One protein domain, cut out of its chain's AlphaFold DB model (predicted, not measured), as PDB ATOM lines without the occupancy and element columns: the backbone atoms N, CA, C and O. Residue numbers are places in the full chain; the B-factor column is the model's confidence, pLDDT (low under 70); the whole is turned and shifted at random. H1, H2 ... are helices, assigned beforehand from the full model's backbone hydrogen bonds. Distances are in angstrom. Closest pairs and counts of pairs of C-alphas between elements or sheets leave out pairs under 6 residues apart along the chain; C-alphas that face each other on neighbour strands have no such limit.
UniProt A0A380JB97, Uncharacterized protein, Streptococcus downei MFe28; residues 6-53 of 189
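Overview. This is residues 6 to 53 of the 189 residues of an uncharacterized protein of Streptococcus downei MFe28 (UniProt A0A380JB97). Two long helices, H2 and H1, run side by side in opposite ways, like a U whose two arms are joined at one end by residues 23 to 29. The pairing is loose, with few close approaches between the arms, and the longer arm, H2, ends in residues 48 to 52, which stick out free. The printed part has 48 residues with two named helices, H1 then H2, and no named strand; the class is all helix. It is loose, with a radius of gyration of the C-alphas of 12.5 A, and a rod in outline, spanning 40 by 17 by 8 A.

Along the chain. H2, the longest helix, holds residues 30 to 52 and is 33.2 A long from first to last C-alpha, from C-alpha 30 at (53.340, -14.442, -44.400) to C-alpha 52 at (37.465, -17.707, -15.402). H1 holds residues 6 to 22, 24.6 A from first to last C-alpha, and begins with C-alpha 6 at (48.678, -27.004, -17.448).

Arrangement. H2 and H1 are close but not clearly touching, with 2 pairs of C-alphas within 8 A. Their closest C-alphas are those of Phe 36 and Trp 20, 7.2 A apart. Their lines stand at a shallow tilt of 14 degrees, and they run opposite ways. Their centres are 12.2 A apart. In H2 every O i to N i+4 pair is within hydrogen-bond range; in H1, 12 of 13 are.

Size, cuts and confidence. The two C-alphas farthest apart are those of His 27 and Ile 53, at 39.7 A. The printed part has no cut, and the link from H1 to H2, 7 residues, is short. Residues 26 to 31 and 48 to 53 stand free; without them the body spans 30 by 17 by 8 A. The mean pLDDT of the printed part is 77.1, and it is under 70 at residues 6 to 11 and 50 to 53.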
ATOM      1  N   LYS A   6      47.324 -26.764 -16.946       57.50
ATOM      2  CA  LYS A   6      48.678 -27.004 -17.448       57.50
ATOM      3  C   LYS A   6      48.733 -28.178 -18.431       57.50
ATOM      4  O   LYS A   6      49.507 -28.116 -19.372       57.50
ATOM      5  N   TRP A   7      47.900 -29.208 -18.250       55.62
ATOM      6  CA  TRP A   7      47.874 -30.372 -19.148       55.62
ATOM      7  C   TRP A   7      47.292 -30.042 -20.524       55.62
ATOM      8  O   TRP A   7      47.811 -30.520 -21.527       55.62
ATOM      9  N   THR A   8      46.267 -29.186 -20.591       60.09
ATOM     10  CA  THR A   8      45.718 -28.726 -21.874       60.09
ATOM     11  C   THR A   8      46.738 -27.880 -22.627       60.09
ATOM     12  O   THR A   8      46.965 -28.143 -23.797       60.09
ATOM     13  N   LEU A   9      47.457 -26.970 -21.959       62.91
ATOM     14  CA  LEU A   9      48.556 -26.212 -22.583       62.91
ATOM     15  C   LEU A   9      49.714 -27.110 -23.065       62.91
ATOM     16  O   LEU A   9      50.276 -26.859 -24.130       62.91
ATOM     17  N   TRP A  10      50.040 -28.168 -22.314       64.06
ATOM     18  CA  TRP A  10      51.097 -29.131 -22.658       64.06
ATOM     19  C   TRP A  10      50.759 -30.030 -23.846       64.06
ATOM     20  O   TRP A  10      51.664 -30.416 -24.574       64.06
ATOM     21  N   ILE A  11      49.488 -30.371 -24.052       68.69
ATOM     22  CA  ILE A  11      49.049 -31.132 -25.230       68.69
ATOM     23  C   ILE A  11      48.926 -30.196 -26.437       68.69
ATOM     24  O   ILE A  11      49.271 -30.564 -27.556       68.69
ATOM     25  N   TRP A  12      48.481 -28.964 -26.198       72.50
ATOM     26  CA  TRP A  12      48.026 -28.073 -27.251       72.50
ATOM     27  C   TRP A  12      49.152 -27.325 -27.987       72.50
ATOM     28  O   TRP A  12      49.148 -27.241 -29.218       72.50
ATOM     29  N   GLY A  13      50.171 -26.854 -27.259       75.69
ATOM     30  CA  GLY A  13      51.358 -26.233 -27.865       75.69
ATOM     31  C   GLY A  13      52.062 -27.149 -28.883       75.69
ATOM     32  O   GLY A  13      52.281 -26.727 -30.021       75.69
ATOM     33  N   PRO A  14      52.351 -28.417 -28.530       80.00
ATOM     34  CA  PRO A  14      52.903 -29.391 -29.464       80.00
ATOM     35  C   PRO A  14      51.996 -29.665 -30.661       80.00
ATOM     36  O   PRO A  14      52.505 -29.767 -31.774       80.00
ATOM     37  N   THR A  15      50.670 -29.739 -30.482       77.38
ATOM     38  CA  THR A  15      49.757 -29.963 -31.615       77.38
ATOM     39  C   THR A  15      49.749 -28.796 -32.594       77.38
ATOM     40  O   THR A  15      49.851 -29.030 -33.793       77.38
ATOM     41  N   LEU A  16      49.713 -27.547 -32.116       81.62
ATOM     42  CA  LEU A  16      49.804 -26.376 -32.992       81.62
ATOM     43  C   LEU A  16      51.125 -26.333 -33.753       81.62
ATOM     44  O   LEU A  16      51.145 -26.030 -34.942       81.62
ATOM     45  N   PHE A  17      52.227 -26.630 -33.064       80.69
ATOM     46  CA  PHE A  17      53.549 -26.651 -33.674       80.69
ATOM     47  C   PHE A  17      53.646 -27.734 -34.753       80.69
ATOM     48  O   PHE A  17      54.150 -27.487 -35.847       80.69
ATOM     49  N   LEU A  18      53.103 -28.918 -34.473       83.06
ATOM     50  CA  LEU A  18      53.065 -30.037 -35.406       83.06
ATOM     51  C   LEU A  18      52.175 -29.711 -36.619       83.06
ATOM     52  O   LEU A  18      52.567 -29.972 -37.753       83.06
ATOM     53  N   LEU A  19      51.037 -29.043 -36.413       80.44
ATOM     54  CA  LEU A  19      50.184 -28.541 -37.496       80.44
ATOM     55  C   LEU A  19      50.863 -27.449 -38.327       80.44
ATOM     56  O   LEU A  19      50.769 -27.453 -39.556       80.44
ATOM     57  N   TRP A  20      51.583 -26.534 -37.686       82.62
ATOM     58  CA  TRP A  20      52.377 -25.528 -38.382       82.62
ATOM     59  C   TRP A  20      53.506 -26.171 -39.200       82.62
ATOM     60  O   TRP A  20      53.788 -25.715 -40.305       82.62
ATOM     61  N   LEU A  21      54.111 -27.263 -38.726       83.12
ATOM     62  CA  LEU A  21      55.131 -28.003 -39.473       83.12
ATOM     63  C   LEU A  21      54.543 -28.751 -40.682       83.12
ATOM     64  O   LEU A  21      55.121 -28.713 -41.765       83.12
ATOM     65  N   LEU A  22      53.395 -29.412 -40.504       80.38
ATOM     66  CA  LEU A  22      52.753 -30.228 -41.540       80.38
ATOM     67  C   LEU A  22      52.029 -29.409 -42.617       80.38
ATOM     68  O   LEU A  22      51.766 -29.923 -43.705       80.38
ATOM     69  N   THR A  23      51.678 -28.155 -42.335       77.75
ATOM     70  CA  THR A  23      50.991 -27.301 -43.310       77.75
ATOM     71  C   THR A  23      51.963 -26.786 -44.380       77.75
ATOM     72  O   THR A  23      53.033 -26.271 -44.039       77.75
ATOM     73  N   PRO A  24      51.620 -26.868 -45.678       76.50
ATOM     74  CA  PRO A  24      52.466 -26.350 -46.751       76.50
ATOM     75  C   PRO A  24      52.674 -24.840 -46.641       76.50
ATOM     76  O   PRO A  24      51.909 -24.126 -45.990       76.50
ATOM     77  N   VAL A  25      53.712 -24.341 -47.307       77.06
ATOM     78  CA  VAL A  25      53.963 -22.900 -47.407       77.06
ATOM     79  C   VAL A  25      52.833 -22.264 -48.219       77.06
ATOM     80  O   VAL A  25      52.538 -22.715 -49.323       77.06
ATOM     81  N   SER A  26      52.177 -21.238 -47.674       74.44
ATOM     82  CA  SER A  26      51.173 -20.482 -48.421       74.44
ATOM     83  C   SER A  26      51.838 -19.443 -49.319       74.44
ATOM     84  O   SER A  26      52.919 -18.939 -49.016       74.44
ATOM     85  N   HIS A  27      51.192 -19.093 -50.429       76.69
ATOM     86  CA  HIS A  27      51.613 -17.977 -51.267       76.69
ATOM     87  C   HIS A  27      50.577 -16.858 -51.168       76.69
ATOM     88  O   HIS A  27      49.439 -17.069 -51.589       76.69
ATOM     89  N   PRO A  28      50.940 -15.669 -50.654       82.12
ATOM     90  CA  PRO A  28      52.240 -15.257 -50.087       82.12
ATOM     91  C   PRO A  28      52.570 -15.815 -48.672       82.12
ATOM     92  O   PRO A  28      51.692 -15.975 -47.828       82.12
ATOM     93  N   ALA A  29      53.866 -16.032 -48.388       79.12
ATOM     94  CA  ALA A  29      54.389 -16.823 -47.251       79.12
ATOM     95  C   ALA A  29      54.005 -16.345 -45.836       79.12
ATOM     96  O   ALA A  29      53.884 -17.144 -44.907       79.12
ATOM     97  N   TRP A  30      53.788 -15.044 -45.659       81.19
ATOM     98  CA  TRP A  30      53.340 -14.442 -44.400       81.19
ATOM     99  C   TRP A  30      51.937 -14.882 -43.953       81.19
ATOM    100  O   TRP A  30      51.663 -14.876 -42.752       81.19
ATOM    101  N   ILE A  31      51.068 -15.318 -44.876       83.44
ATOM    102  CA  ILE A  31      49.680 -15.694 -44.561       83.44
ATOM    103  C   ILE A  31      49.643 -16.880 -43.602       83.44
ATOM    104  O   ILE A  31      48.866 -16.868 -42.653       83.44
ATOM    105  N   LYS A  32      50.505 -17.883 -43.804       79.69
ATOM    106  CA  LYS A  32      50.561 -19.067 -42.938       79.69
ATOM    107  C   LYS A  32      50.829 -18.649 -41.496       79.69
ATOM    108  O   LYS A  32      50.073 -18.995 -40.596       79.69
ATOM    109  N   ASN A  33      51.875 -17.855 -41.290       85.06
ATOM    110  CA  ASN A  33      52.267 -17.422 -39.953       85.06
ATOM    111  C   ASN A  33      51.191 -16.542 -39.307       85.06
ATOM    112  O   ASN A  33      50.919 -16.697 -38.121       85.06
ATOM    113  N   LEU A  34      50.542 -15.676 -40.089       86.19
ATOM    114  CA  LEU A  34      49.462 -14.817 -39.611       86.19
ATOM    115  C   LEU A  34      48.243 -15.639 -39.167       86.19
ATOM    116  O   LEU A  34      47.733 -15.422 -38.071       86.19
ATOM    117  N   VAL A  35      47.817 -16.619 -39.969       83.44
ATOM    118  CA  VAL A  35      46.692 -17.508 -39.641       83.44
ATOM    119  C   VAL A  35      46.970 -18.290 -38.358       83.44
ATOM    120  O   VAL A  35      46.146 -18.274 -37.448       83.44
ATOM    121  N   PHE A  36      48.148 -18.906 -38.234       86.00
ATOM    122  CA  PHE A  36      48.517 -19.645 -37.022       86.00
ATOM    123  C   PHE A  36      48.641 -18.742 -35.787       86.00
ATOM    124  O   PHE A  36      48.276 -19.164 -34.691       86.00
ATOM    125  N   LEU A  37      49.095 -17.496 -35.950       85.69
ATOM    126  CA  LEU A  37      49.160 -16.520 -34.861       85.69
ATOM    127  C   LEU A  37      47.758 -16.099 -34.403       85.69
ATOM    128  O   LEU A  37      47.497 -16.059 -33.202       85.69
ATOM    129  N   LEU A  38      46.840 -15.831 -35.337       85.69
ATOM    130  CA  LEU A  38      45.451 -15.496 -35.014       85.69
ATOM    131  C   LEU A  38      44.723 -16.651 -34.327       85.69
ATOM    132  O   LEU A  38      44.029 -16.421 -33.339       85.69
ATOM    133  N   ILE A  39      44.912 -17.877 -34.818       84.69
ATOM    134  CA  ILE A  39      44.372 -19.097 -34.209       84.69
ATOM    135  C   ILE A  39      44.904 -19.233 -32.773       84.69
ATOM    136  O   ILE A  39      44.114 -19.287 -31.833       84.69
ATOM    137  N   ALA A  40      46.223 -19.106 -32.581       84.56
ATOM    138  CA  ALA A  40      46.843 -19.147 -31.257       84.56
ATOM    139  C   ALA A  40      46.305 -18.078 -30.293       84.56
ATOM    140  O   ALA A  40      46.060 -18.371 -29.120       84.56
ATOM    141  N   LEU A  41      46.091 -16.846 -30.766       83.81
ATOM    142  CA  LEU A  41      45.491 -15.776 -29.965       83.81
ATOM    143  C   LEU A  41      44.028 -16.062 -29.624       83.81
ATOM    144  O   LEU A  41      43.615 -15.849 -28.483       83.81
ATOM    145  N   PHE A  42      43.251 -16.546 -30.590       81.62
ATOM    146  CA  PHE A  42      41.849 -16.888 -30.388       81.62
ATOM    147  C   PHE A  42      41.697 -18.006 -29.352       81.62
ATOM    148  O   PHE A  42      40.904 -17.883 -28.420       81.62
ATOM    149  N   GLU A  43      42.506 -19.058 -29.435       78.06
ATOM    150  CA  GLU A  43      42.462 -20.152 -28.465       78.06
ATOM    151  C   GLU A  43      43.000 -19.745 -27.097       78.06
ATOM    152  O   GLU A  43      42.403 -20.114 -26.087       78.06
ATOM    153  N   ALA A  44      44.044 -18.914 -27.025       80.00
ATOM    154  CA  ALA A  44      44.487 -18.332 -25.758       80.00
ATOM    155  C   ALA A  44      43.372 -17.504 -25.094       80.00
ATOM    156  O   ALA A  44      43.196 -17.564 -23.875       80.00
ATOM    157  N   LEU A  45      42.582 -16.777 -25.889       82.62
ATOM    158  CA  LEU A  45      41.424 -16.024 -25.417       82.62
ATOM    159  C   LEU A  45      40.315 -16.960 -24.926       82.62
ATOM    160  O   LEU A  45      39.841 -16.789 -23.802       82.62
ATOM    161  N   VAL A  46      39.927 -17.967 -25.715       77.81
ATOM    162  CA  VAL A  46      38.913 -18.965 -25.331       77.81
ATOM    163  C   VAL A  46      39.322 -19.666 -24.039       77.81
ATOM    164  O   VAL A  46      38.534 -19.749 -23.096       77.81
ATOM    165  N   PHE A  47      40.573 -20.108 -23.944       77.75
ATOM    166  CA  PHE A  47      41.107 -20.738 -22.749       77.75
ATOM    167  C   PHE A  47      41.166 -19.780 -21.553       77.75
ATOM    168  O   PHE A  47      40.817 -20.159 -20.432       77.75
ATOM    169  N   GLY A  48      41.523 -18.518 -21.788       76.00
ATOM    170  CA  GLY A  48      41.459 -17.451 -20.793       76.00
ATOM    171  C   GLY A  48      40.044 -17.255 -20.245       76.00
ATOM    172  O   GLY A  48      39.863 -17.203 -19.028       76.00
ATOM    173  N   LEU A  49      39.030 -17.225 -21.110       74.69
ATOM    174  CA  LEU A  49      37.625 -17.144 -20.704       74.69
ATOM    175  C   LEU A  49      37.179 -18.392 -19.933       74.69
ATOM    176  O   LEU A  49      36.630 -18.264 -18.840       74.69
ATOM    177  N   LEU A  50      37.481 -19.591 -20.440       68.81
ATOM    178  CA  LEU A  50      37.162 -20.862 -19.782       68.81
ATOM    179  C   LEU A  50      37.820 -20.976 -18.397       68.81
ATOM    180  O   LEU A  50      37.201 -21.499 -17.474       68.81
ATOM    181  N   SER A  51      39.037 -20.453 -18.218       67.25
ATOM    182  CA  SER A  51      39.731 -20.441 -16.920       67.25
ATOM    183  C   SER A  51      39.017 -19.597 -15.855       67.25
ATOM    184  O   SER A  51      39.125 -19.883 -14.661       67.25
ATOM    185  N   LYS A  52      38.256 -18.580 -16.281       67.31
ATOM    186  CA  LYS A  52      37.465 -17.707 -15.402       67.31
ATOM    187  C   LYS A  52      36.087 -18.279 -15.080       67.31
ATOM    188  O   LYS A  52      35.433 -17.798 -14.152       67.31
ATOM    189  N   ILE A  53      35.646 -19.308 -15.802       67.94
ATOM    190  CA  ILE A  53      34.400 -20.003 -15.497       67.94
ATOM    191  C   ILE A  53      34.622 -20.810 -14.222       67.94
ATOM    192  O   ILE A  53      35.340 -21.810 -14.193       67.94
TER     193      ILE A  53